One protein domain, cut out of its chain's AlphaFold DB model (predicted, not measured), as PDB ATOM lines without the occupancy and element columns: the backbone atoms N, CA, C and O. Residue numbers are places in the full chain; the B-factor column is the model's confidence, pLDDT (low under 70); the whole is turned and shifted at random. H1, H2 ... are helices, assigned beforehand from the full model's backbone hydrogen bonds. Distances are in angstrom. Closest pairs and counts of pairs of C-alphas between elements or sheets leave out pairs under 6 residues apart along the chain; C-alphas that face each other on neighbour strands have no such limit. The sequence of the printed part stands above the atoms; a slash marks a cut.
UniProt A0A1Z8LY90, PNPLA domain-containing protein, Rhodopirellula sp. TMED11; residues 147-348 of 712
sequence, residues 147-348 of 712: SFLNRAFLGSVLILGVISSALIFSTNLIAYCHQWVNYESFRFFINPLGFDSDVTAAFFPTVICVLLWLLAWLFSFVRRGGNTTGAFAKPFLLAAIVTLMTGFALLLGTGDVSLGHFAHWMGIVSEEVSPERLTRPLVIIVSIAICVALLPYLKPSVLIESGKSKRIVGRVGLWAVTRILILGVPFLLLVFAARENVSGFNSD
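This is residues 147 to 348 of the 712 residues of the protein "PNPLA domain-containing protein" of Rhodopirellula sp. TMED11 (UniProt A0A1Z8LY90). Look for a loose frame of helices: long H1 runs along one side, H7 along another, and H9 slants from H7 to H1, while the helical hairpin of H4 and H5 stands about perpendicular to H1. One end of H5 meets the last part of H9 beside H1, and small H2, H3, H6 and H8 lie near the corners. The printed part has 202 residues with nine named helices, H1 to H9 in chain order, and no named strand; its class is all helix. It is loose, with a radius of gyration of the C-alphas of 21.6 A and spans of 63 by 58 by 34 A.

Start at H1, residues 147 to 182, which has a kink of 31 degrees near residue 154. Its residues 167 to 175 touch H9, residues 312 to 337, at a steep tilt of 51 degrees, the same way; the closest C-alphas, of Thr 171 and Leu 334, are 4.9 A apart. H9 has a kink of 35 degrees near residue 325. Its residues 331 to 337 touch H5, residues 234 to 254, only just about perpendicular at 72 degrees, closest at C-alphas 253 and 335, 4.4 A. H4, residues 204 to 224, and H5 form a hairpin at a shallow tilt of 8 degrees, opposite ways; C-alphas 209 and 240 are closest, 4.8 A. H3, residues 198 to 202, touches H5, closest at C-alphas 202 and 247, 4.9 A. H2, residues 184 to 193, is close to H1 but not clearly touching, closest at C-alphas 181 and 187, 6.5 A. H7, residues 279 to 298, touches H9 at a steep tilt of 47 degrees, opposite ways, closest at C-alphas 293 and 321, 4.6 A. H8, residues 300 to 303, and H7 only just touch, only at the corner, with 3 pairs of C-alphas within 8 A, the closest being 297 and 303, 7.3 A. H6, residues 260 to 265, touches no helix. Every O i to N i+4 pair is within hydrogen-bond range in H3, H4, H5 and H6, against 27 of 32 in H1, 3 of 6 in H2, 13 of 16 in H7 and 20 of 22 in H9; H8 is too short for one.

Find C-alpha 147 at (60.981, -62.834, -24.081); H1 runs 51.4 A from there. H4 spans 30.4 A, H5 30.2 A and H7 29.4 A. H9 spans 36.0 A, ending at C-alpha 337, (32.334, -44.356, -38.530).

The farthest C-alphas, of Ser 147 and Glu 271, are 66.5 A apart. The printed part has no cut; the link from H6 to H7, 13 residues, is long. Mean pLDDT of the printed part is 73.4, and 86 residues are under 70, among them 255 to 324.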
ATOM      1  N   SER A 147      61.609 -63.616 -25.163       59.34
ATOM      2  CA  SER A 147      60.981 -62.834 -24.081       59.34
ATOM      3  C   SER A 147      60.049 -61.745 -24.621       59.34
ATOM      4  O   SER A 147      59.035 -61.442 -23.987       59.34
ATOM      5  N   PHE A 148      60.350 -61.211 -25.812       62.53
ATOM      6  CA  PHE A 148      59.437 -60.349 -26.552       62.53
ATOM      7  C   PHE A 148      58.128 -61.080 -26.878       62.53
ATOM      8  O   PHE A 148      57.071 -60.588 -26.508       62.53
ATOM      9  N   LEU A 149      58.174 -62.273 -27.476       63.50
ATOM     10  CA  LEU A 149      56.979 -63.040 -27.844       63.50
ATOM     11  C   LEU A 149      56.155 -63.500 -26.629       63.50
ATOM     12  O   LEU A 149      54.933 -63.484 -26.700       63.50
ATOM     13  N   ASN A 150      56.784 -63.863 -25.505       63.44
ATOM     14  CA  ASN A 150      56.042 -64.389 -24.349       63.44
ATOM     15  C   ASN A 150      55.454 -63.320 -23.414       63.44
ATOM     16  O   ASN A 150      54.356 -63.504 -22.901       63.44
ATOM     17  N   ARG A 151      56.166 -62.215 -23.144       66.38
ATOM     18  CA  ARG A 151      55.691 -61.171 -22.205       66.38
ATOM     19  C   ARG A 151      55.328 -59.872 -22.902       66.38
ATOM     20  O   ARG A 151      54.287 -59.286 -22.620       66.38
ATOM     21  N   ALA A 152      56.189 -59.421 -23.805       67.19
ATOM     22  CA  ALA A 152      56.047 -58.109 -24.415       67.19
ATOM     23  C   ALA A 152      54.946 -58.089 -25.485       67.19
ATOM     24  O   ALA A 152      54.258 -57.086 -25.620       67.19
ATOM     25  N   PHE A 153      54.748 -59.189 -26.214       75.69
ATOM     26  CA  PHE A 153      53.741 -59.314 -27.260       75.69
ATOM     27  C   PHE A 153      52.338 -59.340 -26.670       75.69
ATOM     28  O   PHE A 153      51.528 -58.507 -27.055       75.69
ATOM     29  N   LEU A 154      52.066 -60.210 -25.689       79.06
ATOM     30  CA  LEU A 154      50.761 -60.241 -25.026       79.06
ATOM     31  C   LEU A 154      50.447 -58.889 -24.369       79.06
ATOM     32  O   LEU A 154      49.363 -58.352 -24.572       79.06
ATOM     33  N   GLY A 155      51.419 -58.291 -23.669       79.31
ATOM     34  CA  GLY A 155      51.283 -56.939 -23.123       79.31
ATOM     35  C   GLY A 155      51.011 -55.887 -24.204       79.31
ATOM     36  O   GLY A 155      50.104 -55.075 -24.057       79.31
ATOM     37  N   SER A 156      51.714 -55.944 -25.337       78.69
ATOM     38  CA  SER A 156      51.497 -55.034 -26.471       78.69
ATOM     39  C   SER A 156      50.130 -55.229 -27.123       78.69
ATOM     40  O   SER A 156      49.507 -54.244 -27.501       78.69
ATOM     41  N   VAL A 157      49.638 -56.466 -27.234       84.69
ATOM     42  CA  VAL A 157      48.292 -56.778 -27.739       84.69
ATOM     43  C   VAL A 157      47.231 -56.224 -26.794       84.69
ATOM     44  O   VAL A 157      46.279 -55.605 -27.258       84.69
ATOM     45  N   LEU A 158      47.408 -56.377 -25.479       87.19
ATOM     46  CA  LEU A 158      46.495 -55.826 -24.477       87.19
ATOM     47  C   LEU A 158      46.485 -54.292 -24.496       87.19
ATOM     48  O   LEU A 158      45.414 -53.690 -24.543       87.19
ATOM     49  N   ILE A 159      47.658 -53.655 -24.549       85.81
ATOM     50  CA  ILE A 159      47.791 -52.197 -24.682       85.81
ATOM     51  C   ILE A 159      47.150 -51.719 -25.989       85.81
ATOM     52  O   ILE A 159      46.399 -50.746 -25.990       85.81
ATOM     53  N   LEU A 160      47.404 -52.410 -27.104       87.62
ATOM     54  CA  LEU A 160      46.779 -52.094 -28.385       87.62
ATOM     55  C   LEU A 160      45.263 -52.293 -28.320       87.62
ATOM     56  O   LEU A 160      44.533 -51.501 -28.906       87.62
ATOM     57  N   GLY A 161      44.775 -53.288 -27.579       90.38
ATOM     58  CA  GLY A 161      43.359 -53.493 -27.286       90.38
ATOM     59  C   GLY A 161      42.746 -52.303 -26.548       90.38
ATOM     60  O   GLY A 161      41.723 -51.780 -26.984       90.38
ATOM     61  N   VAL A 162      43.401 -51.803 -25.494       91.81
ATOM     62  CA  VAL A 162      42.975 -50.591 -24.766       91.81
ATOM     63  C   VAL A 162      42.967 -49.371 -25.693       91.81
ATOM     64  O   VAL A 162      41.969 -48.661 -25.775       91.81
ATOM     65  N   ILE A 163      44.049 -49.136 -26.439       90.25
ATOM     66  CA  ILE A 163      44.164 -47.967 -27.325       90.25
ATOM     67  C   ILE A 163      43.142 -48.042 -28.466       90.25
ATOM     68  O   ILE A 163      42.455 -47.064 -28.746       90.25
ATOM     69  N   SER A 164      43.014 -49.193 -29.126       90.62
ATOM     70  CA  SER A 164      42.091 -49.370 -30.252       90.62
ATOM     71  C   SER A 164      40.630 -49.282 -29.816       90.62
ATOM     72  O   SER A 164      39.857 -48.598 -30.482       90.62
ATOM     73  N   SER A 165      40.252 -49.879 -28.682       95.00
ATOM     74  CA  SER A 165      38.894 -49.755 -28.132       95.00
ATOM     75  C   SER A 165      38.564 -48.311 -27.739       95.00
ATOM     76  O   SER A 165      37.498 -47.820 -28.109       95.00
ATOM     77  N   ALA A 166      39.498 -47.585 -27.113       94.56
ATOM     78  CA  ALA A 166      39.341 -46.158 -26.817       94.56
ATOM     79  C   ALA A 166      39.160 -45.312 -28.086       94.56
ATOM     80  O   ALA A 166      38.313 -44.415 -28.135       94.56
ATOM     81  N   LEU A 167      39.950 -45.598 -29.126       92.81
ATOM     82  CA  LEU A 167      39.865 -44.907 -30.410       92.81
ATOM     83  C   LEU A 167      38.534 -45.189 -31.107       92.81
ATOM     84  O   LEU A 167      37.874 -44.240 -31.517       92.81
ATOM     85  N   ILE A 168      38.113 -46.454 -31.200       94.50
ATOM     86  CA  ILE A 168      36.832 -46.848 -31.809       94.50
ATOM     87  C   ILE A 168      35.661 -46.217 -31.049       94.50
ATOM     88  O   ILE A 168      34.743 -45.691 -31.680       94.50
ATOM     89  N   PHE A 169      35.696 -46.224 -29.713       95.94
ATOM     90  CA  PHE A 169      34.702 -45.546 -28.881       95.94
ATOM     91  C   PHE A 169      34.632 -44.052 -29.220       95.94
ATOM     92  O   PHE A 169      33.565 -43.535 -29.548       95.94
ATOM     93  N   SER A 170      35.780 -43.372 -29.199       93.88
ATOM     94  CA  SER A 170      35.864 -41.923 -29.395       93.88
ATOM     95  C   SER A 170      35.415 -41.503 -30.794       93.88
ATOM     96  O   SER A 170      34.664 -40.541 -30.937       93.88
ATOM     97  N   THR A 171      35.828 -42.224 -31.838       93.38
ATOM     98  CA  THR A 171      35.447 -41.896 -33.219       93.38
ATOM     99  C   THR A 171      33.967 -42.153 -33.483       93.38
ATOM    100  O   THR A 171      33.332 -41.335 -34.149       93.38
ATOM    101  N   ASN A 172      33.384 -43.218 -32.920       93.94
ATOM    102  CA  ASN A 172      31.943 -43.463 -33.022       93.94
ATOM    103  C   ASN A 172      31.129 -42.447 -32.222       93.94
ATOM    104  O   ASN A 172      30.097 -42.008 -32.718       93.94
ATOM    105  N   LEU A 173      31.599 -42.019 -31.046       93.94
ATOM    106  CA  LEU A 173      30.964 -40.951 -30.272       93.94
ATOM    107  C   LEU A 173      30.960 -39.628 -31.049       93.94
ATOM    108  O   LEU A 173      29.919 -38.988 -31.175       93.94
ATOM    109  N   ILE A 174      32.104 -39.240 -31.623       91.38
ATOM    110  CA  ILE A 174      32.214 -38.023 -32.442       91.38
ATOM    111  C   ILE A 174      31.289 -38.115 -33.661       91.38
ATOM    112  O   ILE A 174      30.532 -37.182 -33.921       91.38
ATOM    113  N   ALA A 175      31.311 -39.238 -34.388       90.56
ATOM    114  CA  ALA A 175      30.431 -39.447 -35.534       90.56
ATOM    115  C   ALA A 175      28.949 -39.426 -35.127       90.56
ATOM    116  O   ALA A 175      28.138 -38.810 -35.808       90.56
ATOM    117  N   TYR A 176      28.583 -40.058 -34.010       91.38
ATOM    118  CA  TYR A 176      27.220 -40.068 -33.479       91.38
ATOM    119  C   TYR A 176      26.727 -38.645 -33.178       91.38
ATOM    120  O   TYR A 176      25.703 -38.225 -33.717       91.38
ATOM    121  N   CYS A 177      27.497 -37.878 -32.400       89.56
ATOM    122  CA  CYS A 177      27.165 -36.501 -32.035       89.56
ATOM    123  C   CYS A 177      27.092 -35.578 -33.252       89.56
ATOM    124  O   CYS A 177      26.185 -34.758 -33.356       89.56
ATOM    125  N   HIS A 178      28.029 -35.698 -34.194       85.94
ATOM    126  CA  HIS A 178      28.040 -34.829 -35.371       85.94
ATOM    127  C   HIS A 178      26.819 -35.051 -36.266       85.94
ATOM    128  O   HIS A 178      26.194 -34.103 -36.738       85.94
ATOM    129  N   GLN A 179      26.398 -36.303 -36.414       85.69
ATOM    130  CA  GLN A 179      25.234 -36.664 -37.217       85.69
ATOM    131  C   GLN A 179      23.910 -36.134 -36.644       85.69
ATOM    132  O   GLN A 179      22.892 -36.178 -37.337       85.69
ATOM    133  N   TRP A 180      23.900 -35.578 -35.426       84.62
ATOM    134  CA  TRP A 180      22.753 -34.832 -34.904       84.62
ATOM    135  C   TRP A 180      22.416 -33.598 -35.748       84.62
ATOM    136  O   TRP A 180      21.248 -33.225 -35.864       84.62
ATOM    137  N   VAL A 181      23.415 -33.025 -36.422       84.69
ATOM    138  CA  VAL A 181      23.235 -31.892 -37.335       84.69
ATOM    139  C   VAL A 181      22.351 -32.257 -38.536       84.69
ATOM    140  O   VAL A 181      21.707 -31.393 -39.124       84.69
ATOM    141  N   ASN A 182      22.257 -33.546 -38.880       81.56
ATOM    142  CA  ASN A 182      21.498 -34.030 -40.032       81.56
ATOM    143  C   ASN A 182      20.020 -34.326 -39.733       81.56
ATOM    144  O   ASN A 182      19.254 -34.583 -40.662       81.56
ATOM    145  N   TYR A 183      19.579 -34.237 -38.472       81.25
ATOM    146  CA  TYR A 183      18.160 -34.387 -38.143       81.25
ATOM    147  C   TYR A 183      17.342 -33.237 -38.732       81.25
ATOM    148  O   TYR A 183      17.711 -32.072 -38.607       81.25
ATOM    149  N   GLU A 184      16.178 -33.555 -39.307       75.44
ATOM    150  CA  GLU A 184      15.283 -32.564 -39.928       75.44
ATOM    151  C   GLU A 184      14.923 -31.417 -38.973       75.44
ATOM    152  O   GLU A 184      14.895 -30.257 -39.378       75.44
ATOM    153  N   SER A 185      14.682 -31.735 -37.697       78.94
ATOM    154  CA  SER A 185      14.389 -30.740 -36.664       78.94
ATOM    155  C   SER A 185      15.549 -29.781 -36.441       78.94
ATOM    156  O   SER A 185      15.308 -28.605 -36.213       78.94
ATOM    157  N   PHE A 186      16.791 -30.259 -36.521       82.00
ATOM    158  CA  PHE A 186      17.980 -29.437 -36.328       82.00
ATOM    159  C   PHE A 186      18.319 -28.628 -37.585       82.00
ATOM    160  O   PHE A 186      18.546 -27.422 -37.497       82.00
ATOM    161  N   ARG A 187      18.251 -29.258 -38.767       81.06
ATOM    162  CA  ARG A 187      18.405 -28.600 -40.076       81.06
ATOM    163  C   ARG A 187      17.456 -27.422 -40.244       81.06
ATOM    164  O   ARG A 187      17.863 -26.377 -40.736       81.06
ATOM    165  N   PHE A 188      16.221 -27.543 -39.760       79.94
ATOM    166  CA  PHE A 188      15.264 -26.436 -39.768       79.94
ATOM    167  C   PHE A 188      15.794 -25.165 -39.073       79.94
ATOM    168  O   PHE A 188      15.516 -24.068 -39.547       79.94
ATOM    169  N   PHE A 189      16.583 -25.296 -37.999       84.81
ATOM    170  CA  PHE A 189      17.155 -24.153 -37.278       84.81
ATOM    171  C   PHE A 189      18.424 -23.591 -37.922       84.81
ATOM    172  O   PHE A 189      18.642 -22.384 -37.865       84.81
ATOM    173  N   ILE A 190      19.267 -24.440 -38.516       86.81
ATOM    174  CA  ILE A 190      20.571 -24.007 -39.045       86.81
ATOM    175  C   ILE A 190      20.529 -23.591 -40.520       86.81
ATOM    176  O   ILE A 190      21.350 -22.778 -40.937       86.81
ATOM    177  N   ASN A 191      19.559 -24.074 -41.302       85.06
ATOM    178  CA  ASN A 191      19.420 -23.697 -42.710       85.06
ATOM    179  C   ASN A 191      19.260 -22.172 -42.902       85.06
ATOM    180  O   ASN A 191      19.970 -21.622 -43.741       85.06
ATOM    181  N   PRO A 192      18.429 -21.446 -42.115       88.06
ATOM    182  CA  PRO A 192      18.330 -19.986 -42.219       88.06
ATOM    183  C   PRO A 192      19.630 -19.238 -41.886       88.06
ATOM    184  O   PRO A 192      19.784 -18.087 -42.275       88.06
ATOM    185  N   LEU A 193      20.564 -19.879 -41.174       85.19
ATOM    186  CA  LEU A 193      21.873 -19.320 -40.824       85.19
ATOM    187  C   LEU A 193      22.929 -19.535 -41.929       85.19
ATOM    188  O   LEU A 193      24.098 -19.229 -41.710       85.19
ATOM    189  N   GLY A 194      22.545 -20.083 -43.089       81.69
ATOM    190  CA  GLY A 194      23.449 -20.379 -44.211       81.69
ATOM    191  C   GLY A 194      24.039 -21.797 -44.213       81.69
ATOM    192  O   GLY A 194      24.961 -22.077 -44.975       81.69
ATOM    193  N   PHE A 195      23.528 -22.710 -43.375       84.88
ATOM    194  CA  PHE A 195      23.959 -24.118 -43.314       84.88
ATOM    195  C   PHE A 195      22.989 -25.064 -44.044       84.88
ATOM    196  O   PHE A 195      22.544 -26.074 -43.501       84.88
ATOM    197  N   ASP A 196      22.632 -24.713 -45.272       76.12
ATOM    198  CA  ASP A 196      21.649 -25.402 -46.116       76.12
ATOM    199  C   ASP A 196      22.176 -26.674 -46.807       76.12
ATOM    200  O   ASP A 196      21.398 -27.578 -47.115       76.12
ATOM    201  N   SER A 197      23.491 -26.773 -47.011       76.69
ATOM    202  CA  SER A 197      24.155 -27.914 -47.653       76.69
ATOM    203  C   SER A 197      24.786 -28.888 -46.649       76.69
ATOM    204  O   SER A 197      25.023 -28.556 -45.486       76.69
ATOM    205  N   ASP A 198      25.099 -30.109 -47.088       75.94
ATOM    206  CA  ASP A 198      25.846 -31.081 -46.270       75.94
ATOM    207  C   ASP A 198      27.293 -30.639 -46.018       75.94
ATOM    208  O   ASP A 198      27.844 -30.895 -44.947       75.94
ATOM    209  N   VAL A 199      27.878 -29.899 -46.968       77.62
ATOM    210  CA  VAL A 199      29.224 -29.323 -46.851       77.62
ATOM    211  C   VAL A 199      29.268 -28.293 -45.735       77.62
ATOM    212  O   VAL A 199      30.081 -28.408 -44.822       77.62
ATOM    213  N   THR A 200      28.381 -27.300 -45.783       81.44
ATOM    214  CA  THR A 200      28.363 -26.223 -44.791       81.44
ATOM    215  C   THR A 200      27.988 -26.763 -43.415       81.44
ATOM    216  O   THR A 200      28.683 -26.476 -42.437       81.44
ATOM    217  N   ALA A 201      26.969 -27.624 -43.325       84.19
ATOM    218  CA  ALA A 201      26.540 -28.225 -42.064       84.19
ATOM    219  C   ALA A 201      27.633 -29.052 -41.368       84.19
ATOM    220  O   ALA A 201      27.703 -29.049 -40.137       84.19
ATOM    221  N   ALA A 202      28.539 -29.691 -42.118       84.75
ATOM    222  CA  ALA A 202      29.657 -30.420 -41.525       84.75
ATOM    223  C   ALA A 202      30.573 -29.536 -40.663       84.75
ATOM    224  O   ALA A 202      31.131 -30.015 -39.672       84.75
ATOM    225  N   PHE A 203      30.677 -28.245 -40.986       89.44
ATOM    226  CA  PHE A 203      31.507 -27.274 -40.270       89.44
ATOM    227  C   PHE A 203      30.738 -26.435 -39.242       89.44
ATOM    228  O   PHE A 203      31.339 -25.584 -38.583       89.44
ATOM    229  N   PHE A 204      29.443 -26.687 -39.039       90.75
ATOM    230  CA  PHE A 204      28.642 -25.971 -38.045       90.75
ATOM    231  C   PHE A 204      29.258 -25.995 -36.624       90.75
ATOM    232  O   PHE A 204      29.401 -24.925 -36.024       90.75
ATOM    233  N   PRO A 205      29.740 -27.143 -36.088       91.38
ATOM    234  CA  PRO A 205      30.404 -27.168 -34.779       91.38
ATOM    235  C   PRO A 205      31.680 -26.317 -34.717       91.38
ATOM    236  O   PRO A 205      31.999 -25.749 -33.672       91.38
ATOM    237  N   THR A 206      32.395 -26.191 -35.838       90.88
ATOM    238  CA  THR A 206      33.597 -25.355 -35.943       90.88
ATOM    239  C   THR A 206      33.265 -23.888 -35.787       90.88
ATOM    240  O   THR A 206      33.944 -23.196 -35.030       90.88
ATOM    241  N   VAL A 207      32.197 -23.421 -36.433       92.31
ATOM    242  CA  VAL A 207      31.753 -22.031 -36.300       92.31
ATOM    243  C   VAL A 207      31.389 -21.721 -34.849       92.31
ATOM    244  O   VAL A 207      31.837 -20.706 -34.322       92.31
ATOM    245  N   ILE A 208      30.693 -22.627 -34.153       92.69
ATOM    246  CA  ILE A 208      30.410 -22.472 -32.715       92.69
ATOM    247  C   ILE A 208      31.704 -22.359 -31.902       92.69
ATOM    248  O   ILE A 208      31.839 -21.443 -31.091       92.69
ATOM    249  N   CYS A 209      32.671 -23.255 -32.110       92.88
ATOM    250  CA  CYS A 209      33.924 -23.234 -31.353       92.88
ATOM    251  C   CYS A 209      34.740 -21.959 -31.609       92.88
ATOM    252  O   CYS A 209      35.321 -21.412 -30.672       92.88
ATOM    253  N   VAL A 210      34.749 -21.452 -32.846       92.81
ATOM    254  CA  VAL A 210      35.394 -20.177 -33.198       92.81
ATOM    255  C   VAL A 210      34.683 -19.002 -32.529       92.81
ATOM    256  O   VAL A 210      35.350 -18.143 -31.959       92.81
ATOM    257  N   LEU A 211      33.348 -18.974 -32.521       94.38
ATOM    258  CA  LEU A 211      32.586 -17.928 -31.833       94.38
ATOM    259  C   LEU A 211      32.839 -17.943 -30.322       94.38
ATOM    260  O   LEU A 211      33.088 -16.891 -29.741       94.38
ATOM    261  N   LEU A 212      32.850 -19.123 -29.693       93.50
ATOM    262  CA  LEU A 212      33.194 -19.276 -28.277       93.50
ATOM    263  C   LEU A 212      34.634 -18.849 -27.989       93.50
ATOM    264  O   LEU A 212      34.897 -18.221 -26.967       93.50
ATOM    265  N   TRP A 213      35.564 -19.148 -28.896       92.94
ATOM    266  CA  TRP A 213      36.948 -18.700 -28.795       92.94
ATOM    267  C   TRP A 213      37.066 -17.171 -28.858       92.94
ATOM    268  O   TRP A 213      37.753 -16.587 -28.018       92.94
ATOM    269  N   LEU A 214      36.359 -16.524 -29.790       91.25
ATOM    270  CA  LEU A 214      36.302 -15.064 -29.913       91.25
ATOM    271  C   LEU A 214      35.637 -14.418 -28.690       91.25
ATOM    272  O   LEU A 214      36.168 -13.450 -28.153       91.25
ATOM    273  N   LEU A 215      34.532 -14.982 -28.194       91.19
ATOM    274  CA  LEU A 215      33.857 -14.560 -26.958       91.19
ATOM    275  C   LEU A 215      34.769 -14.693 -25.736       91.19
ATOM    276  O   LEU A 215      34.837 -13.783 -24.915       91.19
ATOM    277  N   ALA A 216      35.495 -15.805 -25.617       87.69
ATOM    278  CA  ALA A 216      36.458 -16.029 -24.544       87.69
ATOM    279  C   ALA A 216      37.595 -14.998 -24.586       87.69
ATOM    280  O   ALA A 216      38.030 -14.506 -23.540       87.69
ATOM    281  N   TRP A 217      38.050 -14.644 -25.790       86.06
ATOM    282  CA  TRP A 217      39.011 -13.568 -26.013       86.06
ATOM    283  C   TRP A 217      38.449 -12.206 -25.615       86.06
ATOM    284  O   TRP A 217      39.075 -11.508 -24.820       86.06
ATOM    285  N   LEU A 218      37.254 -11.862 -26.096       87.44
ATOM    286  CA  LEU A 218      36.582 -10.599 -25.803       87.44
ATOM    287  C   LEU A 218      36.342 -10.434 -24.299       87.44
ATOM    288  O   LEU A 218      36.687  -9.407 -23.726       87.44
ATOM    289  N   PHE A 219      35.832 -11.470 -23.631       85.25
ATOM    290  CA  PHE A 219      35.621 -11.463 -22.186       85.25
ATOM    291  C   PHE A 219      36.936 -11.297 -21.418       85.25
ATOM    292  O   PHE A 219      37.015 -10.517 -20.466       85.25
ATOM    293  N   SER A 220      37.993 -12.002 -21.836       82.75
ATOM    294  CA  SER A 220      39.310 -11.852 -21.216       82.75
ATOM    295  C   SER A 220      39.888 -10.452 -21.428       82.75
ATOM    296  O   SER A 220      40.565  -9.955 -20.530       82.75
ATOM    297  N   PHE A 221      39.645  -9.842 -22.587       82.81
ATOM    298  CA  PHE A 221      40.092  -8.495 -22.920       82.81
ATOM    299  C   PHE A 221      39.361  -7.447 -22.070       82.81
ATOM    300  O   PHE A 221      40.010  -6.679 -21.363       82.81
ATOM    301  N   VAL A 222      38.023  -7.499 -22.033       84.94
ATOM    302  CA  VAL A 222      37.175  -6.589 -21.239       84.94
ATOM    303  C   VAL A 222      37.488  -6.685 -19.744       84.94
ATOM    304  O   VAL A 222      37.567  -5.670 -19.062       84.94
ATOM    305  N   ARG A 223      37.713  -7.896 -19.214       82.06
ATOM    306  CA  ARG A 223      37.956  -8.091 -17.776       82.06
ATOM    307  C   ARG A 223      39.353  -7.666 -17.314       82.06
ATOM    308  O   ARG A 223      39.518  -7.356 -16.139       82.06
ATOM    309  N   ARG A 224      40.375  -7.749 -18.173       76.00
ATOM    310  CA  ARG A 224      41.785  -7.580 -17.759       76.00
ATOM    311  C   ARG A 224      42.483  -6.361 -18.356       76.00
ATOM    312  O   ARG A 224      43.612  -6.103 -17.957       76.00
ATOM    313  N   GLY A 225      41.849  -5.636 -19.280       65.69
ATOM    314  CA  GLY A 225      42.365  -4.372 -19.819       65.69
ATOM    315  C   GLY A 225      43.747  -4.460 -20.487       65.69
ATOM    316  O   GLY A 225      44.428  -3.449 -20.594       65.69
ATOM    317  N   GLY A 226      44.193  -5.654 -20.905       67.88
ATOM    318  CA  GLY A 226      45.545  -5.905 -21.419       67.88
ATOM    319  C   GLY A 226      45.774  -7.363 -21.845       67.88
ATOM    320  O   GLY A 226      44.820  -8.141 -21.923       67.88
ATOM    321  N   ASN A 227      47.040  -7.728 -22.125       59.91
ATOM    322  CA  ASN A 227      47.477  -9.018 -22.696       59.91
ATOM    323  C   ASN A 227      46.684 -10.226 -22.164       59.91
ATOM    324  O   ASN A 227      46.862 -10.690 -21.034       59.91
ATOM    325  N   THR A 228      45.817 -10.774 -23.015       61.25
ATOM    326  CA  THR A 228      44.985 -11.933 -22.703       61.25
ATOM    327  C   THR A 228      45.859 -13.170 -22.534       61.25
ATOM    328  O   THR A 228      46.378 -13.731 -23.501       61.25
ATOM    329  N   THR A 229      46.013 -13.650 -21.296       62.81
ATOM    330  CA  THR A 229      46.631 -14.957 -21.059       62.81
ATOM    331  C   THR A 229      45.727 -16.004 -21.700       62.81
ATOM    332  O   THR A 229      44.644 -16.282 -21.185       62.81
ATOM    333  N   GLY A 230      46.148 -16.590 -22.818       66.75
ATOM    334  CA  GLY A 230      45.324 -17.509 -23.608       66.75
ATOM    335  C   GLY A 230      44.872 -18.788 -22.887       66.75
ATOM    336  O   GLY A 230      44.333 -19.665 -23.538       66.75
ATOM    337  N   ALA A 231      45.076 -18.945 -21.577       74.38
ATOM    338  CA  ALA A 231      44.670 -20.122 -20.811       74.38
ATOM    339  C   ALA A 231      43.170 -20.448 -20.943       74.38
ATOM    340  O   ALA A 231      42.830 -21.614 -21.101       74.38
ATOM    341  N   PHE A 232      42.290 -19.437 -20.941       80.62
ATOM    342  CA  PHE A 232      40.842 -19.647 -21.082       80.62
ATOM    343  C   PHE A 232      40.396 -19.838 -22.543       80.62
ATOM    344  O   PHE A 232      39.491 -20.615 -22.815       80.62
ATOM    345  N   ALA A 233      41.058 -19.179 -23.499       83.56
ATOM    346  CA  ALA A 233      40.711 -19.258 -24.920       83.56
ATOM    347  C   ALA A 233      41.298 -20.497 -25.633       83.56
ATOM    348  O   ALA A 233      40.680 -21.051 -26.537       83.56
ATOM    349  N   LYS A 234      42.480 -20.971 -25.216       84.38
ATOM    350  CA  LYS A 234      43.160 -22.160 -25.763       84.38
ATOM    351  C   LYS A 234      42.264 -23.398 -25.935       84.38
ATOM    352  O   LYS A 234      42.356 -23.990 -27.009       84.38
ATOM    353  N   PRO A 235      41.420 -23.814 -24.967       87.12
ATOM    354  CA  PRO A 235      40.560 -24.982 -25.156       87.12
ATOM    355  C   PRO A 235      39.564 -24.801 -26.305       87.12
ATOM    356  O   PRO A 235      39.372 -25.737 -27.071       87.12
ATOM    357  N   PHE A 236      38.992 -23.607 -26.487       89.25
ATOM    358  CA  PHE A 236      38.066 -23.331 -27.591       89.25
ATOM    359  C   PHE A 236      38.772 -23.296 -28.949       89.25
ATOM    360  O   PHE A 236      38.233 -23.806 -29.926       89.25
ATOM    361  N   LEU A 237      40.003 -22.774 -29.008       85.88
ATOM    362  CA  LEU A 237      40.822 -22.836 -30.221       85.88
ATOM    363  C   LEU A 237      41.166 -24.283 -30.589       85.88
ATOM    364  O   LEU A 237      41.050 -24.676 -31.747       85.88
ATOM    365  N   LEU A 238      41.573 -25.086 -29.602       85.06
ATOM    366  CA  LEU A 238      41.855 -26.501 -29.818       85.06
ATOM    367  C   LEU A 238      40.591 -27.243 -30.264       85.06
ATOM    368  O   LEU A 238      40.653 -28.012 -31.218       85.06
ATOM    369  N   ALA A 239      39.449 -26.972 -29.627       87.44
ATOM    370  CA  ALA A 239      38.160 -27.518 -30.028       87.44
ATOM    371  C   ALA A 239      37.809 -27.124 -31.469       87.44
ATOM    372  O   ALA A 239      37.444 -28.005 -32.233       87.44
ATOM    373  N   ALA A 240      38.013 -25.865 -31.873       86.94
ATOM    374  CA  ALA A 240      37.773 -25.403 -33.240       86.94
ATOM    375  C   ALA A 240      38.645 -26.133 -34.272       86.94
ATOM    376  O   ALA A 240      38.156 -26.531 -35.327       86.94
ATOM    377  N   ILE A 241      39.928 -26.353 -33.964       83.00
ATOM    378  CA  ILE A 241      40.833 -27.129 -34.826       83.00
ATOM    379  C   ILE A 241      40.349 -28.579 -34.930       83.00
ATOM    380  O   ILE A 241      40.276 -29.127 -36.030       83.00
ATOM    381  N   VAL A 242      39.985 -29.198 -33.803       84.62
ATOM    382  CA  VAL A 242      39.479 -30.574 -33.780       84.62
ATOM    383  C   VAL A 242      38.177 -30.679 -34.569       84.62
ATOM    384  O   VAL A 242      38.089 -31.526 -35.452       84.62
ATOM    385  N   THR A 243      37.196 -29.806 -34.337       89.06
ATOM    386  CA  THR A 243      35.919 -29.832 -35.061       89.06
ATOM    387  C   THR A 243      36.110 -29.580 -36.554       89.06
ATOM    388  O   THR A 243      35.461 -30.242 -37.361       89.06
ATOM    389  N   LEU A 244      37.050 -28.706 -36.937       85.75
ATOM    390  CA  LEU A 244      37.410 -28.465 -38.335       85.75
ATOM    391  C   LEU A 244      37.944 -29.743 -38.988       85.75
ATOM    392  O   LEU A 244      37.451 -30.151 -40.038       85.75
ATOM    393  N   MET A 245      38.901 -30.411 -38.338       81.06
ATOM    394  CA  MET A 245      39.442 -31.685 -38.817       81.06
ATOM    395  C   MET A 245      38.361 -32.766 -38.891       81.06
ATOM    396  O   MET A 245      38.279 -33.482 -39.888       81.06
ATOM    397  N   THR A 246      37.497 -32.873 -37.878       84.62
ATOM    398  CA  THR A 246      36.397 -33.842 -37.906       84.62
ATOM    399  C   THR A 246      35.424 -33.541 -39.043       84.62
ATOM    400  O   THR A 246      35.034 -34.472 -39.736       84.62
ATOM    401  N   GLY A 247      35.097 -32.269 -39.311       84.25
ATOM    402  CA  GLY A 247      34.216 -31.865 -40.411       84.25
ATOM    403  C   GLY A 247      34.729 -32.348 -41.768       84.25
ATOM    404  O   GLY A 247      33.971 -32.932 -42.540       84.25
ATOM    405  N   PHE A 248      36.039 -32.232 -42.017       81.62
ATOM    406  CA  PHE A 248      36.665 -32.824 -43.204       81.62
ATOM    407  C   PHE A 248      36.562 -34.355 -43.228       81.62
ATOM    408  O   PHE A 248      36.215 -34.923 -44.262       81.62
ATOM    409  N   ALA A 249      36.828 -35.036 -42.108       79.75
ATOM    410  CA  ALA A 249      36.690 -36.496 -42.025       79.75
ATOM    411  C   ALA A 249      35.257 -36.957 -42.338       79.75
ATOM    412  O   ALA A 249      35.046 -37.954 -43.023       79.75
ATOM    413  N   LEU A 250      34.269 -36.212 -41.850       78.31
ATOM    414  CA  LEU A 250      32.855 -36.512 -42.024       78.31
ATOM    415  C   LEU A 250      32.418 -36.337 -43.478       78.31
ATOM    416  O   LEU A 250      31.772 -37.234 -44.012       78.31
ATOM    417  N   LEU A 251      32.858 -35.264 -44.144       77.38
ATOM    418  CA  LEU A 251      32.621 -35.066 -45.579       77.38
ATOM    419  C   LEU A 251      33.255 -36.160 -46.437       77.38
ATOM    420  O   LEU A 251      32.689 -36.592 -47.438       77.38
ATOM    421  N   LEU A 252      34.429 -36.645 -46.042       73.25
ATOM    422  CA  LEU A 252      35.041 -37.784 -46.717       73.25
ATOM    423  C   LEU A 252      34.274 -39.088 -46.460       73.25
ATOM    424  O   LEU A 252      34.209 -39.947 -47.341       73.25
ATOM    425  N   GLY A 253      33.680 -39.233 -45.274       69.88
ATOM    426  CA  GLY A 253      32.869 -40.383 -44.887       69.88
ATOM    427  C   GLY A 253      31.537 -40.474 -45.633       69.88
ATOM    428  O   GLY A 253      31.150 -41.570 -46.035       69.88
ATOM    429  N   THR A 254      30.856 -39.351 -45.881       70.31
ATOM    430  CA  THR A 254      29.528 -39.328 -46.527       70.31
ATOM    431  C   THR A 254      29.531 -39.851 -47.967       70.31
ATOM    432  O   THR A 254      28.498 -40.276 -48.471       70.31
ATOM    433  N   GLY A 255      30.692 -39.911 -48.628       57.91
ATOM    434  CA  GLY A 255      30.883 -40.676 -49.864       57.91
ATOM    435  C   GLY A 255      30.401 -39.990 -51.147       57.91
ATOM    436  O   GLY A 255      31.067 -40.154 -52.168       57.91
ATOM    437  N   ASP A 256      29.354 -39.163 -51.090       56.41
ATOM    438  CA  ASP A 256      28.786 -38.429 -52.234       56.41
ATOM    439  C   ASP A 256      28.746 -36.910 -51.974       56.41
ATOM    440  O   ASP A 256      27.689 -36.289 -51.896       56.41
ATOM    441  N   VAL A 257      29.919 -36.277 -51.852       55.88
ATOM    442  CA  VAL A 257      30.002 -34.808 -51.784       55.88
ATOM    443  C   VAL A 257      30.010 -34.241 -53.201       55.88
ATOM    444  O   VAL A 257      31.025 -34.288 -53.894       55.88
ATOM    445  N   SER A 258      28.870 -33.707 -53.640       52.59
ATOM    446  CA  SER A 258      28.800 -32.922 -54.875       52.59
ATOM    447  C   SER A 258      29.413 -31.543 -54.635       52.59
ATOM    448  O   SER A 258      28.842 -30.711 -53.931       52.59
ATOM    449  N   LEU A 259      30.573 -31.288 -55.245       53.28
ATOM    450  CA  LEU A 259      31.238 -29.982 -55.201       53.28
ATOM    451  C   LEU A 259      30.517 -28.908 -56.030       53.28
ATOM    452  O   LEU A 259      30.917 -27.752 -55.970       53.28
ATOM    453  N   GLY A 260      29.443 -29.247 -56.754       52.66
ATOM    454  CA  GLY A 260      28.726 -28.303 -57.619       52.66
ATOM    455  C   GLY A 260      28.229 -27.057 -56.877       52.66
ATOM    456  O   GLY A 260      28.390 -25.948 -57.371       52.66
ATOM    457  N   HIS A 261      27.725 -27.210 -55.646       52.56
ATOM    458  CA  HIS A 261      27.293 -26.066 -54.828       52.56
ATOM    459  C   HIS A 261      28.474 -25.221 -54.323       52.56
ATOM    460  O   HIS A 261      28.390 -23.997 -54.307       52.56
ATOM    461  N   PHE A 262      29.587 -25.856 -53.940       49.94
ATOM    462  CA  PHE A 262      30.790 -25.150 -53.486       49.94
ATOM    463  C   PHE A 262      31.465 -24.387 -54.633       49.94
ATOM    464  O   PHE A 262      31.880 -23.244 -54.467       49.94
ATOM    465  N   ALA A 263      31.521 -24.996 -55.816       54.28
ATOM    466  CA  ALA A 263      32.058 -24.389 -57.023       54.28
ATOM    467  C   ALA A 263      31.186 -23.227 -57.527       54.28
ATOM    468  O   ALA A 263      31.730 -22.204 -57.939       54.28
ATOM    469  N   HIS A 264      29.857 -23.343 -57.423       56.81
ATOM    470  CA  HIS A 264      28.926 -22.242 -57.689       56.81
ATOM    471  C   HIS A 264      29.097 -21.096 -56.678       56.81
ATOM    472  O   HIS A 264      29.145 -19.934 -57.067       56.81
ATOM    473  N   TRP A 265      29.257 -21.404 -55.386       52.78
ATOM    474  CA  TRP A 265      29.516 -20.399 -54.347       52.78
ATOM    475  C   TRP A 265      30.856 -19.669 -54.533       52.78
ATOM    476  O   TRP A 265      30.924 -18.463 -54.316       52.78
ATOM    477  N   MET A 266      31.906 -20.364 -54.988       53.00
ATOM    478  CA  MET A 266      33.189 -19.737 -55.335       53.00
ATOM    479  C   MET A 266      33.189 -19.055 -56.717       53.00
ATOM    480  O   MET A 266      34.189 -18.440 -57.080       53.00
ATOM    481  N   GLY A 267      32.101 -19.156 -57.490       57.66
ATOM    482  CA  GLY A 267      31.978 -18.555 -58.824       57.66
ATOM    483  C   GLY A 267      32.847 -19.211 -59.905       57.66
ATOM    484  O   GLY A 267      33.224 -18.548 -60.863       57.66
ATOM    485  N   ILE A 268      33.208 -20.492 -59.745       58.16
ATOM    486  CA  ILE A 268      34.240 -21.167 -60.557       58.16
ATOM    487  C   ILE A 268      33.658 -21.980 -61.732       58.16
ATOM    488  O   ILE A 268      34.404 -22.335 -62.639       58.16
ATOM    489  N   VAL A 269      32.354 -22.290 -61.765       45.59
ATOM    490  CA  VAL A 269      31.795 -23.269 -62.726       45.59
ATOM    491  C   VAL A 269      30.530 -22.772 -63.444       45.59
ATOM    492  O   VAL A 269      29.596 -22.299 -62.799       45.59
ATOM    493  N   SER A 270      30.514 -22.927 -64.776       49.06
ATOM    494  CA  SER A 270      29.375 -22.774 -65.700       49.06
ATOM    495  C   SER A 270      28.497 -24.041 -65.757       49.06
ATOM    496  O   SER A 270      28.959 -25.135 -65.439       49.06
ATOM    497  N   GLU A 271      27.232 -23.899 -66.177       47.75
ATOM    498  CA  GLU A 271      26.132 -24.890 -66.095       47.75
ATOM    499  C   GLU A 271      26.363 -26.294 -66.716       47.75
ATOM    500  O   GLU A 271      25.510 -27.164 -66.553       47.75
ATOM    501  N   GLU A 272      27.497 -26.581 -67.363       42.53
ATOM    502  CA  GLU A 272      27.720 -27.839 -68.106       42.53
ATOM    503  C   GLU A 272      28.723 -28.828 -67.483       42.53
ATOM    504  O   GLU A 272      28.931 -29.916 -68.024       42.53
ATOM    505  N   VAL A 273      29.332 -28.532 -66.331       41.47
ATOM    506  CA  VAL A 273      30.317 -29.456 -65.734       41.47
ATOM    507  C   VAL A 273      29.632 -30.473 -64.817       41.47
ATOM    508  O   VAL A 273      29.075 -30.134 -63.770       41.47
ATOM    509  N   SER A 274      29.701 -31.754 -65.191       44.19
ATOM    510  CA  SER A 274      29.234 -32.869 -64.361       44.19
ATOM    511  C   SER A 274      29.897 -32.841 -62.973       44.19
ATOM    512  O   SER A 274      31.120 -32.723 -62.908       44.19
ATOM    513  N   PRO A 275      29.153 -32.992 -61.859       50.34
ATOM    514  CA  PRO A 275      29.748 -32.988 -60.526       50.34
ATOM    515  C   PRO A 275      30.624 -34.235 -60.327       50.34
ATOM    516  O   PRO A 275      30.129 -35.323 -60.020       50.34
ATOM    517  N   GLU A 276      31.934 -34.087 -60.516       51.84
ATOM    518  CA  GLU A 276      32.904 -35.149 -60.257       51.84
ATOM    519  C   GLU A 276      32.983 -35.460 -58.751       51.84
ATOM    520  O   GLU A 276      33.048 -34.569 -57.899       51.84
ATOM    521  N   ARG A 277      32.962 -36.752 -58.396       56.91
ATOM    522  CA  ARG A 277      33.013 -37.226 -57.001       56.91
ATOM    523  C   ARG A 277      34.467 -37.306 -56.515       56.91
ATOM    524  O   ARG A 277      35.189 -38.227 -56.889       56.91
ATOM    525  N   LEU A 278      34.884 -36.401 -55.627       57.25
ATOM    526  CA  LEU A 278      36.275 -36.324 -55.136       57.25
ATOM    527  C   LEU A 278      36.628 -37.347 -54.029       57.25
ATOM    528  O   LEU A 278      37.793 -37.557 -53.695       57.25
ATOM    529  N   THR A 279      35.630 -37.999 -53.438       57.91
ATOM    530  CA  THR A 279      35.752 -38.838 -52.232       57.91
ATOM    531  C   THR A 279      36.572 -40.112 -52.448       57.91
ATOM    532  O   THR A 279      37.419 -40.454 -51.623       57.91
ATOM    533  N   ARG A 280      36.370 -40.817 -53.569       62.56
ATOM    534  CA  ARG A 280      37.098 -42.062 -53.879       62.56
ATOM    535  C   ARG A 280      38.610 -41.869 -54.070       62.56
ATOM    536  O   ARG A 280      39.356 -42.584 -53.398       62.56
ATOM    537  N   PRO A 281      39.096 -40.943 -54.921       65.38
ATOM    538  CA  PRO A 281      40.535 -40.758 -55.104       65.38
ATOM    539  C   PRO A 281      41.226 -40.301 -53.814       65.38
ATOM    540  O   PRO A 281      42.324 -40.764 -53.516       65.38
ATOM    541  N   LEU A 282      40.570 -39.478 -52.991       61.00
ATOM    542  CA  LEU A 282      41.160 -38.984 -51.745       61.00
ATOM    543  C   LEU A 282      41.317 -40.093 -50.691       61.00
ATOM    544  O   LEU A 282      42.377 -40.205 -50.074       61.00
ATOM    545  N   VAL A 283      40.325 -40.980 -50.539       61.72
ATOM    546  CA  VAL A 283      40.442 -42.169 -49.670       61.72
ATOM    547  C   VAL A 283      41.578 -43.087 -50.132       61.72
ATOM    548  O   VAL A 283      42.321 -43.602 -49.294       61.72
ATOM    549  N   ILE A 284      41.756 -43.267 -51.445       66.75
ATOM    550  CA  ILE A 284      42.859 -44.055 -52.013       66.75
ATOM    551  C   ILE A 284      44.208 -43.402 -51.687       66.75
ATOM    552  O   ILE A 284      45.094 -44.082 -51.178       66.75
ATOM    553  N   ILE A 285      44.354 -42.089 -51.897       66.06
ATOM    554  CA  ILE A 285      45.591 -41.349 -51.598       66.06
ATOM    555  C   ILE A 285      45.956 -41.464 -50.114       66.06
ATOM    556  O   ILE A 285      47.100 -41.776 -49.789       66.06
ATOM    557  N   VAL A 286      44.993 -41.269 -49.207       63.19
ATOM    558  CA  VAL A 286      45.228 -41.392 -47.758       63.19
ATOM    559  C   VAL A 286      45.591 -42.831 -47.379       63.19
ATOM    560  O   VAL A 286      46.505 -43.042 -46.583       63.19
ATOM    561  N   SER A 287      44.936 -43.826 -47.980       62.50
ATOM    562  CA  SER A 287      45.242 -45.244 -47.743       62.50
ATOM    563  C   SER A 287      46.652 -45.605 -48.223       62.50
ATOM    564  O   SER A 287      47.402 -46.249 -47.492       62.50
ATOM    565  N   ILE A 288      47.055 -45.129 -49.407       69.50
ATOM    566  CA  ILE A 288      48.419 -45.283 -49.929       69.50
ATOM    567  C   ILE A 288      49.418 -44.591 -49.001       69.50
ATOM    568  O   ILE A 288      50.427 -45.196 -48.648       69.50
ATOM    569  N   ALA A 289      49.135 -43.366 -48.554       63.78
ATOM    570  CA  ALA A 289      50.003 -42.638 -47.632       63.78
ATOM    571  C   ALA A 289      50.211 -43.401 -46.312       63.78
ATOM    572  O   ALA A 289      51.328 -43.442 -45.805       63.78
ATOM    573  N   ILE A 290      49.173 -44.064 -45.790       60.47
ATOM    574  CA  ILE A 290      49.269 -44.923 -44.599       60.47
ATOM    575  C   ILE A 290      50.079 -46.188 -44.876       60.47
ATOM    576  O   ILE A 290      50.961 -46.518 -44.087       60.47
ATOM    577  N   CYS A 291      49.856 -46.869 -46.002       66.19
ATOM    578  CA  CYS A 291      50.660 -48.033 -46.381       66.19
ATOM    579  C   CYS A 291      52.146 -47.671 -46.537       66.19
ATOM    580  O   CYS A 291      53.006 -48.356 -45.986       66.19
ATOM    581  N   VAL A 292      52.451 -46.560 -47.217       64.50
ATOM    582  CA  VAL A 292      53.817 -46.030 -47.366       64.50
ATOM    583  C   VAL A 292      54.412 -45.669 -46.006       64.50
ATOM    584  O   VAL A 292      55.572 -45.977 -45.736       64.50
ATOM    585  N   ALA A 293      53.613 -45.075 -45.122       58.19
ATOM    586  CA  ALA A 293      54.020 -44.768 -43.761       58.19
ATOM    587  C   ALA A 293      54.300 -46.022 -42.925       58.19
ATOM    588  O   ALA A 293      55.141 -45.972 -42.046       58.19
ATOM    589  N   LEU A 294      53.664 -47.163 -43.177       61.59
ATOM    590  CA  LEU A 294      53.925 -48.390 -42.418       61.59
ATOM    591  C   LEU A 294      55.188 -49.140 -42.878       61.59
ATOM    592  O   LEU A 294      55.730 -49.934 -42.108       61.59
ATOM    593  N   LEU A 295      55.713 -48.862 -44.079       64.12
ATOM    594  CA  LEU A 295      56.896 -49.544 -44.635       64.12
ATOM    595  C   LEU A 295      58.124 -49.573 -43.699       64.12
ATOM    596  O   LEU A 295      58.769 -50.621 -43.623       64.12
ATOM    597  N   PRO A 296      58.471 -48.506 -42.947       56.41
ATOM    598  CA  PRO A 296      59.604 -48.538 -42.020       56.41
ATOM    599  C   PRO A 296      59.452 -49.547 -40.871       56.41
ATOM    600  O   PRO A 296      60.459 -50.047 -40.376       56.41
ATOM    601  N   TYR A 297      58.223 -49.905 -40.475       56.06
ATOM    602  CA  TYR A 297      57.973 -50.910 -39.432       56.06
ATOM    603  C   TYR A 297      58.237 -52.347 -39.895       56.06
ATOM    604  O   TYR A 297      58.467 -53.220 -39.062       56.06
ATOM    605  N   LEU A 298      58.307 -52.590 -41.209       59.34
ATOM    606  CA  LEU A 298      58.703 -53.888 -41.770       59.34
ATOM    607  C   LEU A 298      60.216 -54.154 -41.645       59.34
ATOM    608  O   LEU A 298      60.663 -55.271 -41.899       59.34
ATOM    609  N   LYS A 299      61.016 -53.158 -41.230       57.00
ATOM    610  CA  LYS A 299      62.450 -53.309 -40.923       57.00
ATOM    611  C   LYS A 299      62.757 -52.862 -39.485       57.00
ATOM    612  O   LYS A 299      63.300 -51.772 -39.285       57.00
ATOM    613  N   PRO A 300      62.483 -53.711 -38.471       50.41
ATOM    614  CA  PRO A 300      62.673 -53.382 -37.053       50.41
ATOM    615  C   PRO A 300      64.096 -52.929 -36.698       50.41
ATOM    616  O   PRO A 300      64.284 -52.121 -35.794       50.41
ATOM    617  N   SER A 301      65.107 -53.400 -37.435       50.34
ATOM    618  CA  SER A 301      66.509 -53.016 -37.238       50.34
ATOM    619  C   SER A 301      66.766 -51.517 -37.423       50.34
ATOM    620  O   SER A 301      67.623 -50.977 -36.734       50.34
ATOM    621  N   VAL A 302      65.998 -50.836 -38.283       54.88
ATOM    622  CA  VAL A 302      66.119 -49.387 -38.539       54.88
ATOM    623  C   VAL A 302      65.462 -48.562 -37.427       54.88
ATOM    624  O   VAL A 302      65.920 -47.466 -37.119       54.88
ATOM    625  N   LEU A 303      64.411 -49.093 -36.792       48.22
ATOM    626  CA  LEU A 303      63.712 -48.446 -35.673       48.22
ATOM    627  C   LEU A 303      64.515 -48.489 -34.366       48.22
ATOM    628  O   LEU A 303      64.338 -47.629 -33.507       48.22
ATOM    629  N   ILE A 304      65.392 -49.484 -34.217       45.50
ATOM    630  CA  ILE A 304      66.172 -49.737 -32.996       45.50
ATOM    631  C   ILE A 304      67.564 -49.067 -33.056       45.50
ATOM    632  O   ILE A 304      68.309 -49.094 -32.077       45.50
ATOM    633  N   GLU A 305      67.934 -48.408 -34.162       52.00
ATOM    634  CA  GLU A 305      69.185 -47.642 -34.235       52.00
ATOM    635  C   GLU A 305      69.169 -46.463 -33.246       52.00
ATOM    636  O   GLU A 305      68.589 -45.405 -33.490       52.00
ATOM    637  N   SER A 306      69.851 -46.624 -32.106       39.03
ATOM    638  CA  SER A 306      70.025 -45.545 -31.137       39.03
ATOM    639  C   SER A 306      71.042 -44.522 -31.666       39.03
ATOM    640  O   SER A 306      72.256 -44.652 -31.475       39.03
ATOM    641  N   GLY A 307      70.554 -43.493 -32.352       48.41
ATOM    642  CA  GLY A 307      71.355 -42.377 -32.853       48.41
ATOM    643  C   GLY A 307      70.579 -41.513 -33.846       48.41
ATOM    644  O   GLY A 307      69.572 -41.940 -34.402       48.41
ATOM    645  N   LYS A 308      71.041 -40.278 -34.102       44.75
ATOM    646  CA  LYS A 308      70.543 -39.498 -35.247       44.75
ATOM    647  C   LYS A 308      70.852 -40.301 -36.513       44.75
ATOM    648  O   LYS A 308      72.008 -40.336 -36.929       44.75
ATOM    649  N   SER A 309      69.840 -40.925 -37.121       48.88
ATOM    650  CA  SER A 309      69.985 -41.527 -38.449       48.88
ATOM    651  C   SER A 309      70.608 -40.486 -39.383       48.88
ATOM    652  O   SER A 309      70.060 -39.390 -39.569       48.88
ATOM    653  N   LYS A 310      71.790 -40.798 -39.932       52.62
ATOM    654  CA  LYS A 310      72.517 -39.894 -40.839       52.62
ATOM    655  C   LYS A 310      71.720 -39.636 -42.125       52.62
ATOM    656  O   LYS A 310      71.912 -38.610 -42.768       52.62
ATOM    657  N   ARG A 311      70.786 -40.527 -42.480       61.44
ATOM    658  CA  ARG A 311      69.962 -40.428 -43.690       61.44
ATOM    659  C   ARG A 311      68.692 -39.619 -43.421       61.44
ATOM    660  O   ARG A 311      67.885 -39.969 -42.562       61.44
ATOM    661  N   ILE A 312      68.496 -38.551 -44.199       59.25
ATOM    662  CA  ILE A 312      67.299 -37.688 -44.163       59.25
ATOM    663  C   ILE A 312      66.021 -38.524 -44.321       59.25
ATOM    664  O   ILE A 312      65.072 -38.332 -43.568       59.25
ATOM    665  N   VAL A 313      66.047 -39.520 -45.211       60.06
ATOM    666  CA  VAL A 313      64.923 -40.431 -45.480       60.06
ATOM    667  C   VAL A 313      64.475 -41.197 -44.227       60.06
ATOM    668  O   VAL A 313      63.280 -41.364 -44.018       60.06
ATOM    669  N   GLY A 314      65.398 -41.597 -43.344       60.97
ATOM    670  CA  GLY A 314      65.050 -42.286 -42.094       60.97
ATOM    671  C   GLY A 314      64.364 -41.367 -41.079       60.97
ATOM    672  O   GLY A 314      63.381 -41.755 -40.452       60.97
ATOM    673  N   ARG A 315      64.833 -40.115 -40.959       61.72
ATOM    674  CA  ARG A 315      64.224 -39.105 -40.072       61.72
ATOM    675  C   ARG A 315      62.859 -38.638 -40.569       61.72
ATOM    676  O   ARG A 315      61.923 -38.579 -39.778       61.72
ATOM    677  N   VAL A 316      62.751 -38.318 -41.859       62.03
ATOM    678  CA  VAL A 316      61.490 -37.893 -42.487       62.03
ATOM    679  C   VAL A 316      60.493 -39.043 -42.498       62.03
ATOM    680  O   VAL A 316      59.338 -38.830 -42.145       62.03
ATOM    681  N   GLY A 317      60.951 -40.262 -42.800       64.81
ATOM    682  CA  GLY A 317      60.157 -41.481 -42.713       64.81
ATOM    683  C   GLY A 317      59.552 -41.641 -41.325       64.81
ATOM    684  O   GLY A 317      58.339 -41.557 -41.196       64.81
ATOM    685  N   LEU A 318      60.373 -41.768 -40.274       63.34
ATOM    686  CA  LEU A 318      59.896 -41.968 -38.897       63.34
ATOM    687  C   LEU A 318      58.954 -40.851 -38.416       63.34
ATOM    688  O   LEU A 318      57.941 -41.121 -37.765       63.34
ATOM    689  N   TRP A 319      59.270 -39.600 -38.753       66.56
ATOM    690  CA  TRP A 319      58.437 -38.441 -38.440       66.56
ATOM    691  C   TRP A 319      57.073 -38.504 -39.137       66.56
ATOM    692  O   TRP A 319      56.045 -38.293 -38.490       66.56
ATOM    693  N   ALA A 320      57.053 -38.847 -40.428       63.72
ATOM    694  CA  ALA A 320      55.828 -39.010 -41.197       63.72
ATOM    695  C   ALA A 320      55.004 -40.186 -40.662       63.72
ATOM    696  O   ALA A 320      53.814 -40.015 -40.416       63.72
ATOM    697  N   VAL A 321      55.633 -41.336 -40.376       65.94
ATOM    698  CA  VAL A 321      54.927 -42.506 -39.833       65.94
ATOM    699  C   VAL A 321      54.252 -42.188 -38.515       65.94
ATOM    700  O   VAL A 321      53.077 -42.482 -38.329       65.94
ATOM    701  N   THR A 322      54.989 -41.564 -37.600       66.12
ATOM    702  CA  THR A 322      54.481 -41.270 -36.260       66.12
ATOM    703  C   THR A 322      53.268 -40.346 -36.341       66.12
ATOM    704  O   THR A 322      52.262 -40.589 -35.683       66.12
ATOM    705  N   ARG A 323      53.309 -39.323 -37.203       66.56
ATOM    706  CA  ARG A 323      52.170 -38.417 -37.403       66.56
ATOM    707  C   ARG A 323      51.001 -39.087 -38.113       66.56
ATOM    708  O   ARG A 323      49.864 -38.853 -37.729       66.56
ATOM    709  N   ILE A 324      51.263 -39.930 -39.106       68.69
ATOM    710  CA  ILE A 324      50.222 -40.658 -39.836       68.69
ATOM    711  C   ILE A 324      49.549 -41.704 -38.937       68.69
ATOM    712  O   ILE A 324      48.337 -41.867 -39.001       68.69
ATOM    713  N   LEU A 325      50.279 -42.357 -38.035       70.50
ATOM    714  CA  LEU A 325      49.686 -43.264 -37.053       70.50
ATOM    715  C   LEU A 325      48.881 -42.515 -35.988       70.50
ATOM    716  O   LEU A 325      47.750 -42.894 -35.704       70.50
ATOM    717  N   ILE A 326      49.433 -41.435 -35.428       70.88
ATOM    718  CA  ILE A 326      48.781 -40.687 -34.342       70.88
ATOM    719  C   ILE A 326      47.575 -39.885 -34.844       70.88
ATOM    720  O   ILE A 326      46.575 -39.795 -34.141       70.88
ATOM    721  N   LEU A 327      47.651 -39.294 -36.040       69.69
ATOM    722  CA  LEU A 327      46.590 -38.443 -36.588       69.69
ATOM    723  C   LEU A 327      45.764 -39.156 -37.660       69.69
ATOM    724  O   LEU A 327      44.546 -39.018 -37.686       69.69
ATOM    725  N   GLY A 328      46.403 -39.934 -38.532       74.56
ATOM    726  CA  GLY A 328      45.750 -40.575 -39.675       74.56
ATOM    727  C   GLY A 328      44.881 -41.775 -39.300       74.56
ATOM    728  O   GLY A 328      43.793 -41.903 -39.851       74.56
ATOM    729  N   VAL A 329      45.289 -42.620 -38.344       80.06
ATOM    730  CA  VAL A 329      44.465 -43.773 -37.918       80.06
ATOM    731  C   VAL A 329      43.158 -43.322 -37.251       80.06
ATOM    732  O   VAL A 329      42.102 -43.770 -37.702       80.06
ATOM    733  N   PRO A 330      43.155 -42.408 -36.257       85.56
ATOM    734  CA  PRO A 330      41.902 -41.891 -35.703       85.56
ATOM    735  C   PRO A 330      41.044 -41.188 -36.758       85.56
ATOM    736  O   PRO A 330      39.826 -41.354 -36.766       85.56
ATOM    737  N   PHE A 331      41.670 -40.449 -37.680       82.06
ATOM    738  CA  PHE A 331      40.968 -39.779 -38.772       82.06
ATOM    739  C   PHE A 331      40.296 -40.776 -39.723       82.06
ATOM    740  O   PHE A 331      39.121 -40.619 -40.030       82.06
ATOM    741  N   LEU A 332      40.985 -41.842 -40.138       81.00
ATOM    742  CA  LEU A 332      40.395 -42.900 -40.962       81.00
ATOM    743  C   LEU A 332      39.271 -43.648 -40.247       81.00
ATOM    744  O   LEU A 332      38.241 -43.931 -40.857       81.00
ATOM    745  N   LEU A 333      39.459 -43.975 -38.967       86.06
ATOM    746  CA  LEU A 333      38.414 -44.608 -38.162       86.06
ATOM    747  C   LEU A 333      37.183 -43.704 -38.064       86.06
ATOM    748  O   LEU A 333      36.060 -44.195 -38.143       86.06
ATOM    749  N   LEU A 334      37.384 -42.389 -37.956       87.44
ATOM    750  CA  LEU A 334      36.301 -41.416 -37.995       87.44
ATOM    751  C   LEU A 334      35.632 -41.352 -39.372       87.44
ATOM    752  O   LEU A 334      34.409 -41.393 -39.419       87.44
ATOM    753  N   VAL A 335      36.388 -41.327 -40.477       83.94
ATOM    754  CA  VAL A 335      35.841 -41.414 -41.848       83.94
ATOM    755  C   VAL A 335      34.978 -42.668 -42.000       83.94
ATOM    756  O   VAL A 335      33.893 -42.609 -42.570       83.94
ATOM    757  N   PHE A 336      35.434 -43.805 -41.469       84.06
ATOM    758  CA  PHE A 336      34.686 -45.058 -41.503       84.06
ATOM    759  C   PHE A 336      33.407 -44.992 -40.659       84.06
ATOM    760  O   PHE A 336      32.333 -45.319 -41.162       84.06
ATOM    761  N   ALA A 337      33.493 -44.524 -39.411       87.12
ATOM    762  CA  ALA A 337      32.334 -44.356 -38.530       87.12
ATOM    763  C   ALA A 337      31.325 -43.328 -39.082       87.12
ATOM    764  O   ALA A 337      30.116 -43.457 -38.884       87.12
ATOM    765  N   ALA A 338      31.812 -42.323 -39.809       85.44
ATOM    766  CA  ALA A 338      31.027 -41.278 -40.453       85.44
ATOM    767  C   ALA A 338      30.266 -41.739 -41.703       85.44
ATOM    768  O   ALA A 338      29.387 -41.005 -42.150       85.44
ATOM    769  N   ARG A 339      30.575 -42.922 -42.256       81.19
ATOM    770  CA  ARG A 339      29.971 -43.396 -43.506       81.19
ATOM    771  C   ARG A 339      28.453 -43.374 -43.469       81.19
ATOM    772  O   ARG A 339      27.833 -43.800 -42.493       81.19
ATOM    773  N   GLU A 340      27.867 -42.927 -44.570       76.12
ATOM    774  CA  GLU A 340      26.459 -43.179 -44.839       76.12
ATOM    775  C   GLU A 340      26.271 -44.661 -45.170       76.12
ATOM    776  O   GLU A 340      27.079 -45.250 -45.890       76.12
ATOM    777  N   ASN A 341      25.215 -45.272 -44.630       76.94
ATOM    778  CA  ASN A 341      24.971 -46.709 -44.699       76.94
ATOM    779  C   ASN A 341      26.046 -47.560 -43.993       76.94
ATOM    780  O   ASN A 341      26.392 -48.650 -44.452       76.94
ATOM    781  N   VAL A 342      26.580 -47.087 -42.863       81.50
ATOM    782  CA  VAL A 342      27.531 -47.876 -42.054       81.50
ATOM    783  C   VAL A 342      26.903 -49.175 -41.528       81.50
ATOM    784  O   VAL A 342      27.600 -50.171 -41.367       81.50
ATOM    785  N   SER A 343      25.583 -49.194 -41.326       81.50
ATOM    786  CA  SER A 343      24.832 -50.391 -40.927       81.50
ATOM    787  C   SER A 343      24.624 -51.408 -42.056       81.50
ATOM    788  O   SER A 343      24.167 -52.516 -41.795       81.50
ATOM    789  N   GLY A 344      24.896 -51.046 -43.316       73.19
ATOM    790  CA  GLY A 344      24.565 -51.869 -44.485       73.19
ATOM    791  C   GLY A 344      23.071 -51.909 -44.838       73.19
ATOM    792  O   GLY A 344      22.710 -52.431 -45.890       73.19
ATOM    793  N   PHE A 345      22.205 -51.291 -44.031       71.81
ATOM    794  CA  PHE A 345      20.747 -51.284 -44.180       71.81
ATOM    795  C   PHE A 345      20.241 -50.868 -45.571       71.81
ATOM    796  O   PHE A 345      19.283 -51.418 -46.112       71.81
ATOM    797  N   ASN A 346      20.897 -49.887 -46.177       70.50
ATOM    798  CA  ASN A 346      20.565 -49.364 -47.494       70.50
ATOM    799  C   ASN A 346      20.874 -50.347 -48.631       70.50
ATOM    800  O   ASN A 346      20.276 -50.248 -49.703       70.50
ATOM    801  N   SER A 347      21.825 -51.259 -48.415       65.50
ATOM    802  CA  SER A 347      22.183 -52.310 -49.373       65.50
ATOM    803  C   SER A 347      21.073 -53.357 -49.473       65.50
ATOM    804  O   SER A 347      20.852 -53.921 -50.541       65.50
ATOM    805  N   ASP A 348      20.294 -53.519 -48.403       59.75
ATOM    806  CA  ASP A 348      19.162 -54.441 -48.341       59.75
ATOM    807  C   ASP A 348      17.828 -53.801 -48.759       59.75
ATOM    808  O   ASP A 348      16.784 -54.421 -48.576       59.75
TER     809      ASP A 348